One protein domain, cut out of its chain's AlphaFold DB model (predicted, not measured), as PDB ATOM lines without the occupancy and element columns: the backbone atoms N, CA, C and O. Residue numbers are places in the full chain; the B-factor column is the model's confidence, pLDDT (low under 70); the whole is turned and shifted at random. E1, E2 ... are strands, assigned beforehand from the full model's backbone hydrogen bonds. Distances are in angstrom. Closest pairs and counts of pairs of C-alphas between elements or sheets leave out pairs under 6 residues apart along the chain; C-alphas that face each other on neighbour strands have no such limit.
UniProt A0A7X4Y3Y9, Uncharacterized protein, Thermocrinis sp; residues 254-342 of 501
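What this domain is: This is residues 254 to 342 of the 501 residues of an uncharacterized protein of Thermocrinis sp (UniProt A0A7X4Y3Y9). A strongly twisted sheet of five strands makes the main wall, and a small parallel pair, E1 and E7, sits near its strands E2 and E6. The sheet's long hairpin of E5 and E6 reaches outward, and its tip, residues 315 to 320, sticks out. The printed part has 89 residues, no named helix and seven strands, E1 to E7 in chain order, with the class all strand; the antiparallel sheet runs E4, E3, E2, E5, E6. The whole is elongated, 48 by 27 by 26 A, and only just compact, close to loose, with a radius of gyration of the C-alphas of 14.1 A.

Where its parts are: After residues 254 to 267, which hold no named element, find C-alpha 268 at (35.225, -25.539, -16.646), where E1 begins and runs to 273. E2 is residues 277 to 285, 24.4 A long; E3 is 288 to 294 and E4 297 to 299. E5, 305 to 315, runs 33.0 A; E6, 319 to 328, runs 29.5 A. E7, 336 to 341, ends at C-alpha 341, (36.539, -24.106, -32.836).

How they stand to each other: Look first at E2, E3 and E4, a meander, each strand the antiparallel neighbour of the one before; with E5 beside E2 they form a Greek key, its first strand pairing with its fourth. N 283 and O 290 are 2.9 A apart between E2 and E3, N 297 and O 294 3.0 A between E3 and E4, N 282 and O 307 2.8 A between E2 and E5, and N 310 and O 325 2.8 A between E5 and E6. E1 and E7 are parallel at 19 degrees, with N 270 and O 337 2.9 A apart. The closest C-alphas of E1 and E2, Val 269 and Ala 278, are 6.8 A apart.

The domain as a whole: The C-alphas of Pro 262 and Ser 318 are farthest apart, at 48.3 A. The printed part has no cut, and no link is long. Find pLDDT under 70 at residues 254 to 264, 283 to 293 and 299 to 304.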
ATOM      1  N   PRO A 254      33.494  -7.407  -5.949       41.00
ATOM      2  CA  PRO A 254      33.947  -8.793  -6.012       41.00
ATOM      3  C   PRO A 254      33.021  -9.629  -6.918       41.00
ATOM      4  O   PRO A 254      31.827  -9.772  -6.683       41.00
ATOM      5  N   THR A 255      33.629 -10.225  -7.935       48.59
ATOM      6  CA  THR A 255      33.245 -11.512  -8.518       48.59
ATOM      7  C   THR A 255      33.133 -12.566  -7.419       48.59
ATOM      8  O   THR A 255      33.957 -12.542  -6.504       48.59
ATOM      9  N   CYS A 256      32.186 -13.502  -7.535       54.16
ATOM     10  CA  CYS A 256      32.208 -14.796  -6.844       54.16
ATOM     11  C   CYS A 256      33.655 -15.252  -6.599       54.16
ATOM     12  O   CYS A 256      34.371 -15.573  -7.550       54.16
ATOM     13  N   ARG A 257      34.130 -15.200  -5.346       47.19
ATOM     14  CA  ARG A 257      35.561 -15.404  -5.025       47.19
ATOM     15  C   ARG A 257      35.954 -16.872  -4.854       47.19
ATOM     16  O   ARG A 257      37.077 -17.174  -4.461       47.19
ATOM     17  N   GLY A 258      35.055 -17.790  -5.171       48.25
ATOM     18  CA  GLY A 258      35.244 -19.225  -5.014       48.25
ATOM     19  C   GLY A 258      33.910 -19.900  -4.717       48.25
ATOM     20  O   GLY A 258      33.012 -19.276  -4.162       48.25
ATOM     21  N   GLY A 259      33.775 -21.162  -5.126       45.94
ATOM     22  CA  GLY A 259      32.516 -21.917  -5.215       45.94
ATOM     23  C   GLY A 259      31.841 -22.319  -3.897       45.94
ATOM     24  O   GLY A 259      31.440 -23.470  -3.766       45.94
ATOM     25  N   SER A 260      31.732 -21.410  -2.927       46.56
ATOM     26  CA  SER A 260      31.048 -21.631  -1.641       46.56
ATOM     27  C   SER A 260      29.885 -20.668  -1.365       46.56
ATOM     28  O   SER A 260      29.277 -20.757  -0.302       46.56
ATOM     29  N   GLU A 261      29.572 -19.756  -2.288       51.59
ATOM     30  CA  GLU A 261      28.447 -18.816  -2.175       51.59
ATOM     31  C   GLU A 261      27.226 -19.351  -2.957       51.59
ATOM     32  O   GLU A 261      27.405 -19.871  -4.061       51.59
ATOM     33  N   PRO A 262      25.997 -19.273  -2.403       49.12
ATOM     34  CA  PRO A 262      24.806 -19.954  -2.937       49.12
ATOM     35  C   PRO A 262      24.383 -19.498  -4.343       49.12
ATOM     36  O   PRO A 262      23.746 -20.273  -5.050       49.12
ATOM     37  N   ASP A 263      24.812 -18.310  -4.772       58.69
ATOM     38  CA  ASP A 263      24.473 -17.709  -6.071       58.69
ATOM     39  C   ASP A 263      25.669 -17.675  -7.039       58.69
ATOM     40  O   ASP A 263      25.685 -16.923  -8.014       58.69
ATOM     41  N   CYS A 264      26.707 -18.474  -6.768       67.44
ATOM     42  CA  CYS A 264      27.936 -18.497  -7.551       67.44
ATOM     43  C   CYS A 264      28.091 -19.788  -8.355       67.44
ATOM     44  O   CYS A 264      28.235 -20.885  -7.817       67.44
ATOM     45  N   GLY A 265      28.119 -19.632  -9.675       72.12
ATOM     46  CA  GLY A 265      28.377 -20.692 -10.635       72.12
ATOM     47  C   GLY A 265      29.858 -20.837 -10.958       72.12
ATOM     48  O   GLY A 265      30.653 -19.898 -10.853       72.12
ATOM     49  N   LYS A 266      30.220 -22.040 -11.403       86.12
ATOM     50  CA  LYS A 266      31.518 -22.348 -12.000       86.12
ATOM     51  C   LYS A 266      31.313 -23.289 -13.176       86.12
ATOM     52  O   LYS A 266      30.584 -24.269 -13.059       86.12
ATOM     53  N   VAL A 267      32.000 -23.010 -14.278       87.81
ATOM     54  CA  VAL A 267      32.018 -23.868 -15.461       87.81
ATOM     55  C   VAL A 267      33.451 -24.006 -15.960       87.81
ATOM     56  O   VAL A 267      34.122 -23.029 -16.290       87.81
ATOM     57  N   GLY A 268      33.954 -25.237 -16.002       89.44
ATOM     58  CA  GLY A 268      35.225 -25.539 -16.646       89.44
ATOM     59  C   GLY A 268      35.070 -25.418 -18.158       89.44
ATOM     60  O   GLY A 268      34.448 -26.274 -18.775       89.44
ATOM     61  N   VAL A 269      35.619 -24.368 -18.767       90.31
ATOM     62  CA  VAL A 269      35.567 -24.182 -20.225       90.31
ATOM     63  C   VAL A 269      36.854 -24.704 -20.850       90.31
ATOM     64  O   VAL A 269      37.934 -24.171 -20.611       90.31
ATOM     65  N   SER A 270      36.735 -25.745 -21.671       89.62
ATOM     66  CA  SER A 270      37.840 -26.284 -22.466       89.62
ATOM     67  C   SER A 270      37.646 -25.900 -23.929       89.62
ATOM     68  O   SER A 270      36.719 -26.383 -24.578       89.62
ATOM     69  N   VAL A 271      38.551 -25.097 -24.484       87.69
ATOM     70  CA  VAL A 271      38.529 -24.731 -25.907       87.69
ATOM     71  C   VAL A 271      39.500 -25.618 -26.690       87.69
ATOM     72  O   VAL A 271      40.673 -25.734 -26.338       87.69
ATOM     73  N   ARG A 272      39.030 -26.247 -27.772       84.81
ATOM     74  CA  ARG A 272      39.857 -27.031 -28.709       84.81
ATOM     75  C   ARG A 272      39.930 -26.345 -30.074       84.81
ATOM     76  O   ARG A 272      38.964 -25.725 -30.509       84.81
ATOM     77  N   GLY A 273      41.067 -26.489 -30.759       80.75
ATOM     78  CA  GLY A 273      41.275 -25.988 -32.123       80.75
ATOM     79  C   GLY A 273      42.017 -24.651 -32.165       80.75
ATOM     80  O   GLY A 273      43.242 -24.633 -32.082       80.75
ATOM     81  N   PHE A 274      41.300 -23.530 -32.295       78.69
ATOM     82  CA  PHE A 274      41.889 -22.204 -32.558       78.69
ATOM     83  C   PHE A 274      42.533 -21.495 -31.345       78.69
ATOM     84  O   PHE A 274      42.830 -20.308 -31.437       78.69
ATOM     85  N   GLY A 275      42.785 -22.189 -30.230       82.69
ATOM     86  CA  GLY A 275      43.539 -21.653 -29.083       82.69
ATOM     87  C   GLY A 275      43.006 -20.323 -28.535       82.69
ATOM     88  O   GLY A 275      43.801 -19.428 -28.270       82.69
ATOM     89  N   LEU A 276      41.680 -20.168 -28.474       85.50
ATOM     90  CA  LEU A 276      41.031 -19.031 -27.820       85.50
ATOM     91  C   LEU A 276      40.937 -19.293 -26.315       85.50
ATOM     92  O   LEU A 276      40.653 -20.420 -25.905       85.50
ATOM     93  N   ASP A 277      41.106 -18.242 -25.523       88.75
ATOM     94  CA  ASP A 277      41.005 -18.280 -24.069       88.75
ATOM     95  C   ASP A 277      39.619 -17.818 -23.622       88.75
ATOM     96  O   ASP A 277      39.078 -16.852 -24.155       88.75
ATOM     97  N   ALA A 278      39.036 -18.487 -22.628       88.50
ATOM     98  CA  ALA A 278      37.778 -18.056 -22.028       88.50
ATOM     99  C   ALA A 278      38.034 -16.897 -21.052       88.50
ATOM    100  O   ALA A 278      38.581 -17.103 -19.968       88.50
ATOM    101  N   THR A 279      37.665 -15.676 -21.444       79.81
ATOM    102  CA  THR A 279      38.038 -14.452 -20.718       79.81
ATOM    103  C   THR A 279      36.941 -13.938 -19.798       79.81
ATOM    104  O   THR A 279      37.244 -13.421 -18.721       79.81
ATOM    105  N   GLU A 280      35.679 -14.085 -20.199       76.94
ATOM    106  CA  GLU A 280      34.550 -13.430 -19.540       76.94
ATOM    107  C   GLU A 280      33.263 -14.249 -19.686       76.94
ATOM    108  O   GLU A 280      32.957 -14.779 -20.755       76.94
ATOM    109  N   MET A 281      32.502 -14.351 -18.599       77.06
ATOM    110  CA  MET A 281      31.150 -14.898 -18.594       77.06
ATOM    111  C   MET A 281      30.149 -13.769 -18.793       77.06
ATOM    112  O   MET A 281      30.222 -12.734 -18.129       77.06
ATOM    113  N   LEU A 282      29.186 -14.002 -19.676       70.19
ATOM    114  CA  LEU A 282      28.102 -13.086 -19.984       70.19
ATOM    115  C   LEU A 282      26.771 -13.746 -19.634       70.19
ATOM    116  O   LEU A 282      26.585 -14.945 -19.848       70.19
ATOM    117  N   ALA A 283      25.834 -12.950 -19.134       60.88
ATOM    118  CA  ALA A 283      24.450 -13.353 -18.959       60.88
ATOM    119  C   ALA A 283      23.549 -12.548 -19.891       60.88
ATOM    120  O   ALA A 283      23.831 -11.391 -20.198       60.88
ATOM    121  N   THR A 284      22.453 -13.164 -20.319       56.25
ATOM    122  CA  THR A 284      21.401 -12.543 -21.111       56.25
ATOM    123  C   THR A 284      20.073 -12.652 -20.377       56.25
ATOM    124  O   THR A 284      19.657 -13.738 -19.973       56.25
ATOM    125  N   TYR A 285      19.391 -11.518 -20.229       46.97
ATOM    126  CA  TYR A 285      18.042 -11.426 -19.673       46.97
ATOM    127  C   TYR A 285      17.179 -10.565 -20.589       46.97
ATOM    128  O   TYR A 285      17.543  -9.426 -20.882       46.97
ATOM    129  N   LYS A 286      16.049 -11.105 -21.066       44.41
ATOM    130  CA  LYS A 286      15.120 -10.407 -21.981       44.41
ATOM    131  C   LYS A 286      15.837  -9.712 -23.159       44.41
ATOM    132  O   LYS A 286      15.525  -8.580 -23.511       44.41
ATOM    133  N   GLY A 287      16.834 -10.387 -23.737       43.53
ATOM    134  CA  GLY A 287      17.598  -9.900 -24.893       43.53
ATOM    135  C   GLY A 287      18.744  -8.926 -24.587       43.53
ATOM    136  O   GLY A 287      19.423  -8.499 -25.515       43.53
ATOM    137  N   ILE A 288      18.995  -8.587 -23.319       43.41
ATOM    138  CA  ILE A 288      20.115  -7.726 -22.911       43.41
ATOM    139  C   ILE A 288      21.257  -8.595 -22.393       43.41
ATOM    140  O   ILE A 288      21.065  -9.318 -21.418       43.41
ATOM    141  N   THR A 289      22.435  -8.489 -23.011       49.03
ATOM    142  CA  THR A 289      23.652  -9.219 -22.622       49.03
ATOM    143  C   THR A 289      24.604  -8.325 -21.824       49.03
ATOM    144  O   THR A 289      24.880  -7.198 -22.235       49.03
ATOM    145  N   PHE A 290      25.124  -8.816 -20.698       52.66
ATOM    146  CA  PHE A 290      26.032  -8.077 -19.813       52.66
ATOM    147  C   PHE A 290      27.044  -9.010 -19.122       52.66
ATOM    148  O   PHE A 290      26.763 -10.200 -18.962       52.66
ATOM    149  N   PRO A 291      28.226  -8.503 -18.719       58.25
ATOM    150  CA  PRO A 291      29.238  -9.310 -18.046       58.25
ATOM    151  C   PRO A 291      28.837  -9.658 -16.611       58.25
ATOM    152  O   PRO A 291      28.321  -8.815 -15.879       58.25
ATOM    153  N   VAL A 292      29.097 -10.904 -16.207       60.28
ATOM    154  CA  VAL A 292      28.720 -11.454 -14.887       60.28
ATOM    155  C   VAL A 292      29.868 -12.122 -14.130       60.28
ATOM    156  O   VAL A 292      29.680 -12.596 -13.009       60.28
ATOM    157  N   GLY A 293      31.067 -12.161 -14.713       65.19
ATOM    158  CA  GLY A 293      32.265 -12.669 -14.050       65.19
ATOM    159  C   GLY A 293      33.181 -13.431 -14.993       65.19
ATOM    160  O   GLY A 293      33.285 -13.108 -16.175       65.19
ATOM    161  N   LYS A 294      33.851 -14.450 -14.460       80.94
ATOM    162  CA  LYS A 294      34.764 -15.327 -15.201       80.94
ATOM    163  C   LYS A 294      34.292 -16.781 -15.116       80.94
ATOM    164  O   LYS A 294      33.502 -17.103 -14.232       80.94
ATOM    165  N   PRO A 295      34.755 -17.682 -16.001       85.06
ATOM    166  CA  PRO A 295      34.320 -19.085 -15.979       85.06
ATOM    167  C   PRO A 295      34.559 -19.806 -14.641       85.06
ATOM    168  O   PRO A 295      33.815 -20.713 -14.270       85.06
ATOM    169  N   ASP A 296      35.582 -19.393 -13.891       81.62
ATOM    170  CA  ASP A 296      35.943 -19.936 -12.581       81.62
ATOM    171  C   ASP A 296      35.111 -19.381 -11.409       81.62
ATOM    172  O   ASP A 296      35.176 -19.947 -10.313       81.62
ATOM    173  N   GLY A 297      34.302 -18.343 -11.647       72.56
ATOM    174  CA  GLY A 297      33.376 -17.753 -10.685       72.56
ATOM    175  C   GLY A 297      32.521 -16.641 -11.308       72.56
ATOM    176  O   GLY A 297      33.035 -15.582 -11.688       72.56
ATOM    177  N   PHE A 298      31.208 -16.863 -11.383       71.38
ATOM    178  CA  PHE A 298      30.235 -15.911 -11.932       71.38
ATOM    179  C   PHE A 298      28.871 -16.021 -11.239       71.38
ATOM    180  O   PHE A 298      28.570 -17.039 -10.620       71.38
ATOM    181  N   LEU A 299      28.046 -14.979 -11.362       65.75
ATOM    182  CA  LEU A 299      26.677 -14.976 -10.839       65.75
ATOM    183  C   LEU A 299      25.822 -16.037 -11.547       65.75
ATOM    184  O   LEU A 299      25.669 -15.977 -12.766       65.75
ATOM    185  N   LEU A 300      25.245 -16.967 -10.787       68.50
ATOM    186  CA  LEU A 300      24.355 -18.014 -11.275       68.50
ATOM    187  C   LEU A 300      22.903 -17.733 -10.871       68.50
ATOM    188  O   LEU A 300      22.597 -17.404  -9.735       68.50
ATOM    189  N   SER A 301      21.998 -17.890 -11.828       67.50
ATOM    190  CA  SER A 301      20.559 -17.686 -11.695       67.50
ATOM    191  C   SER A 301      19.838 -18.408 -12.826       67.50
ATOM    192  O   SER A 301      20.235 -18.293 -13.990       67.50
ATOM    193  N   ASP A 302      18.749 -19.097 -12.487       65.19
ATOM    194  CA  ASP A 302      17.916 -19.856 -13.429       65.19
ATOM    195  C   ASP A 302      17.164 -18.957 -14.426       65.19
ATOM    196  O   ASP A 302      16.753 -19.402 -15.502       65.19
ATOM    197  N   LEU A 303      17.023 -17.665 -14.104       57.75
ATOM    198  CA  LEU A 303      16.354 -16.668 -14.943       57.75
ATOM    199  C   LEU A 303      17.232 -16.144 -16.091       57.75
ATOM    200  O   LEU A 303      16.733 -15.421 -16.952       57.75
ATOM    201  N   LEU A 304      18.526 -16.478 -16.107       62.03
ATOM    202  CA  LEU A 304      19.518 -15.918 -17.028       62.03
ATOM    203  C   LEU A 304      20.016 -16.970 -18.016       62.03
ATOM    204  O   LEU A 304      20.238 -18.118 -17.640       62.03
ATOM    205  N   ASP A 305      20.186 -16.598 -19.282       70.38
ATOM    206  CA  ASP A 305      20.913 -17.401 -20.275       70.38
ATOM    207  C   ASP A 305      22.394 -17.029 -20.258       70.38
ATOM    208  O   ASP A 305      22.717 -15.851 -20.149       70.38
ATOM    209  N   TYR A 306      23.301 -17.998 -20.377       79.06
ATOM    210  CA  TYR A 306      24.738 -17.739 -20.257       79.06
ATOM    211  C   TYR A 306      25.471 -17.966 -21.568       79.06
ATOM    212  O   TYR A 306      25.203 -18.921 -22.297       79.06
ATOM    213  N   SER A 307      26.465 -17.124 -21.816       83.50
ATOM    214  CA  SER A 307      27.472 -17.337 -22.844       83.50
ATOM    215  C   SER A 307      28.855 -17.021 -22.290       83.50
ATOM    216  O   SER A 307      29.012 -16.342 -21.275       83.50
ATOM    217  N   VAL A 308      29.879 -17.550 -22.945       85.50
ATOM    218  CA  VAL A 308      31.273 -17.259 -22.630       85.50
ATOM    219  C   VAL A 308      31.905 -16.513 -23.794       85.50
ATOM    220  O   VAL A 308      31.753 -16.892 -24.960       85.50
ATOM    221  N   ARG A 309      32.617 -15.434 -23.474       80.62
ATOM    222  CA  ARG A 309      33.470 -14.721 -24.412       80.62
ATOM    223  C   ARG A 309      34.820 -15.419 -24.473       80.62
ATOM    224  O   ARG A 309      35.491 -15.612 -23.458       80.62
ATOM    225  N   LEU A 310      35.192 -15.805 -25.683       83.38
ATOM    226  CA  LEU A 310      36.465 -16.421 -26.004       83.38
ATOM    227  C   LEU A 310      37.296 -15.437 -26.816       83.38
ATOM    228  O   LEU A 310      36.806 -14.913 -27.819       83.38
ATOM    229  N   GLU A 311      38.541 -15.212 -26.421       83.31
ATOM    230  CA  GLU A 311      39.413 -14.223 -27.050       83.31
ATOM    231  C   GLU A 311      40.752 -14.809 -27.464       83.31
ATOM    232  O   GLU A 311      41.289 -15.719 -26.837       83.31
ATOM    233  N   ARG A 312      41.311 -14.267 -28.544       84.62
ATOM    234  CA  ARG A 312      42.681 -14.547 -28.957       84.62
ATOM    235  C   ARG A 312      43.269 -13.308 -29.595       84.62
ATOM    236  O   ARG A 312      42.687 -12.732 -30.514       84.62
ATOM    237  N   ARG A 313      44.462 -12.947 -29.137       85.19
ATOM    238  CA  ARG A 313      45.296 -11.923 -29.757       85.19
ATOM    239  C   ARG A 313      46.485 -12.601 -30.423       85.19
ATOM    240  O   ARG A 313      47.199 -13.370 -29.787       85.19
ATOM    241  N   ILE A 314      46.665 -12.347 -31.711       83.94
ATOM    242  CA  ILE A 314      47.806 -12.825 -32.490       83.94
ATOM    243  C   ILE A 314      48.615 -11.592 -32.859       83.94
ATOM    244  O   ILE A 314      48.160 -10.760 -33.641       83.94
ATOM    245  N   GLU A 315      49.799 -11.468 -32.275       83.25
ATOM    246  CA  GLU A 315      50.730 -10.388 -32.582       83.25
ATOM    247  C   GLU A 315      51.829 -10.916 -33.495       83.25
ATOM    248  O   GLU A 315      52.490 -11.910 -33.194       83.25
ATOM    249  N   SER A 316      52.023 -10.246 -34.624       81.94
ATOM    250  CA  SER A 316      53.157 -10.471 -35.514       81.94
ATOM    251  C   SER A 316      53.804  -9.134 -35.853       81.94
ATOM    252  O   SER A 316      53.180  -8.082 -35.728       81.94
ATOM    253  N   GLU A 317      55.047  -9.152 -36.339       77.69
ATOM    254  CA  GLU A 317      55.751  -7.917 -36.721       77.69
ATOM    255  C   GLU A 317      55.007  -7.093 -37.787       77.69
ATOM    256  O   GLU A 317      55.222  -5.884 -37.911       77.69
ATOM    257  N   SER A 318      54.134  -7.742 -38.561       81.88
ATOM    258  CA  SER A 318      53.435  -7.155 -39.700       81.88
ATOM    259  C   SER A 318      51.944  -6.922 -39.501       81.88
ATOM    260  O   SER A 318      51.407  -6.035 -40.165       81.88
ATOM    261  N   CYS A 319      51.283  -7.700 -38.644       81.06
ATOM    262  CA  CYS A 319      49.845  -7.602 -38.435       81.06
ATOM    263  C   CYS A 319      49.424  -8.070 -37.041       81.06
ATOM    264  O   CYS A 319      49.891  -9.104 -36.553       81.06
ATOM    265  N   ASN A 320      48.519  -7.312 -36.430       84.56
ATOM    266  CA  ASN A 320      47.856  -7.658 -35.185       84.56
ATOM    267  C   ASN A 320      46.440  -8.131 -35.493       84.56
ATOM    268  O   ASN A 320      45.689  -7.446 -36.187       84.56
ATOM    269  N   VAL A 321      46.073  -9.291 -34.957       82.31
ATOM    270  CA  VAL A 321      44.735  -9.855 -35.107       82.31
ATOM    271  C   VAL A 321      44.109 -10.028 -33.736       82.31
ATOM    272  O   VAL A 321      44.705 -10.633 -32.843       82.31
ATOM    273  N   TYR A 322      42.895  -9.519 -33.580       78.38
ATOM    274  CA  TYR A 322      42.082  -9.706 -32.388       78.38
ATOM    275  C   TYR A 322      40.799 -10.434 -32.755       78.38
ATOM    276  O   TYR A 322      40.044  -9.955 -33.598       78.38
ATOM    277  N   VAL A 323      40.562 -11.589 -32.137       75.50
ATOM    278  CA  VAL A 323      39.410 -12.453 -32.412       75.50
ATOM    279  C   VAL A 323      38.581 -12.629 -31.149       75.50
ATOM    280  O   VAL A 323      39.129 -12.960 -30.103       75.50
ATOM    281  N   ASN A 324      37.263 -12.461 -31.275       75.81
ATOM    282  CA  ASN A 324      36.269 -12.745 -30.249       75.81
ATOM    283  C   ASN A 324      35.240 -13.746 -30.773       75.81
ATOM    284  O   ASN A 324      34.706 -13.584 -31.875       75.81
ATOM    285  N   VAL A 325      34.901 -14.725 -29.943       76.50
ATOM    286  CA  VAL A 325      33.798 -15.660 -30.171       76.50
ATOM    287  C   VAL A 325      32.916 -15.673 -28.933       76.50
ATOM    288  O   VAL A 325      33.412 -15.822 -27.822       76.50
ATOM    289  N   PHE A 326      31.613 -15.542 -29.122       76.44
ATOM    290  CA  PHE A 326      30.613 -15.703 -28.080       76.44
ATOM    291  C   PHE A 326      29.997 -17.091 -28.236       76.44
ATOM    292  O   PHE A 326      29.398 -17.410 -29.266       76.44
ATOM    293  N   ALA A 327      30.201 -17.941 -27.236       84.62
ATOM    294  CA  ALA A 327      29.691 -19.300 -27.230       84.62
ATOM    295  C   ALA A 327      28.604 -19.443 -26.166       84.62
ATOM    296  O   ALA A 327      28.873 -19.282 -24.978       84.62
ATOM    297  N   ASP A 328      27.386 -19.745 -26.608       85.69
ATOM    298  CA  ASP A 328      26.261 -20.010 -25.715       85.69
ATOM    299  C   ASP A 328      26.507 -21.295 -24.923       85.69
ATOM    300  O   ASP A 328      26.996 -22.293 -25.462       85.69
ATOM    301  N   LEU A 329      26.159 -21.273 -23.639       88.81
ATOM    302  CA  LEU A 329      26.267 -22.426 -22.758       88.81
ATOM    303  C   LEU A 329      24.901 -23.113 -22.622       88.81
ATOM    304  O   LEU A 329      23.870 -22.439 -22.561       88.81
ATOM    305  N   PRO A 330      24.858 -24.456 -22.565       88.19
ATOM    306  CA  PRO A 330      23.600 -25.177 -22.442       88.19
ATOM    307  C   PRO A 330      22.948 -24.943 -21.074       88.19
ATOM    308  O   PRO A 330      23.627 -24.707 -20.075       88.19
ATOM    309  N   LYS A 331      21.615 -25.064 -21.041       82.12
ATOM    310  CA  LYS A 331      20.813 -25.107 -19.814       82.12
ATOM    311  C   LYS A 331      20.321 -26.535 -19.548       82.12
ATOM    312  O   LYS A 331      19.733 -27.127 -20.455       82.12
ATOM    313  N   PRO A 332      20.487 -27.074 -18.325       83.44
ATOM    314  CA  PRO A 332      21.223 -26.504 -17.188       83.44
ATOM    315  C   PRO A 332      22.738 -26.421 -17.446       83.44
ATOM    316  O   PRO A 332      23.272 -27.170 -18.266       83.44
ATOM    317  N   LEU A 333      23.421 -25.516 -16.734       84.62
ATOM    318  CA  LEU A 333      24.862 -25.306 -16.889       84.62
ATOM    319  C   LEU A 333      25.656 -26.550 -16.448       84.62
ATOM    320  O   LEU A 333      25.466 -27.030 -15.327       84.62
ATOM    321  N   PRO A 334      26.552 -27.085 -17.294       87.44
ATOM    322  CA  PRO A 334      27.356 -28.249 -16.956       87.44
ATOM    323  C   PRO A 334      28.573 -27.851 -16.109       87.44
ATOM    324  O   PRO A 334      29.052 -26.722 -16.182       87.44
ATOM    325  N   ALA A 335      29.129 -28.805 -15.355       87.88
ATOM    326  CA  ALA A 335      30.378 -28.591 -14.614       87.88
ATOM    327  C   ALA A 335      31.572 -28.327 -15.550       87.88
ATOM    328  O   ALA A 335      32.451 -27.526 -15.230       87.88
ATOM    329  N   GLU A 336      31.580 -28.971 -16.718       90.81
ATOM    330  CA  GLU A 336      32.551 -28.754 -17.787       90.81
ATOM    331  C   GLU A 336      31.836 -28.584 -19.129       90.81
ATOM    332  O   GLU A 336      30.897 -29.313 -19.454       90.81
ATOM    333  N   HIS A 337      32.307 -27.640 -19.935       92.06
ATOM    334  CA  HIS A 337      31.830 -27.405 -21.285       92.06
ATOM    335  C   HIS A 337      33.012 -27.361 -22.256       92.06
ATOM    336  O   HIS A 337      33.937 -26.560 -22.109       92.06
ATOM    337  N   SER A 338      32.987 -28.237 -23.261       89.31
ATOM    338  CA  SER A 338      34.005 -28.269 -24.309       89.31
ATOM    339  C   SER A 338      33.495 -27.559 -25.554       89.31
ATOM    340  O   SER A 338      32.497 -27.972 -26.140       89.31
ATOM    341  N   ILE A 339      34.240 -26.557 -26.011       88.12
ATOM    342  CA  ILE A 339      33.938 -25.790 -27.218       88.12
ATOM    343  C   ILE A 339      34.981 -26.155 -28.270       88.12
ATOM    344  O   ILE A 339      36.182 -26.002 -28.048       88.12
ATOM    345  N   ASN A 340      34.534 -26.671 -29.412       85.44
ATOM    346  CA  ASN A 340      35.415 -26.956 -30.540       85.44
ATOM    347  C   ASN A 340      35.321 -25.828 -31.567       85.44
ATOM    348  O   ASN A 340      34.227 -25.523 -32.040       85.44
ATOM    349  N   ILE A 341      36.459 -25.227 -31.903       82.31
ATOM    350  CA  ILE A 341      36.539 -24.106 -32.836       82.31
ATOM    351  C   ILE A 341      37.487 -24.484 -33.962       82.31
ATOM    352  O   ILE A 341      38.706 -24.520 -33.781       82.31
ATOM    353  N   SER A 342      36.905 -24.744 -35.130       79.44
ATOM    354  CA  SER A 342      37.645 -25.036 -36.350       79.44
ATOM    355  C   SER A 342      37.820 -23.746 -37.147       79.44
ATOM    356  O   SER A 342      36.827 -23.204 -37.630       79.44
TER     357      SER A 342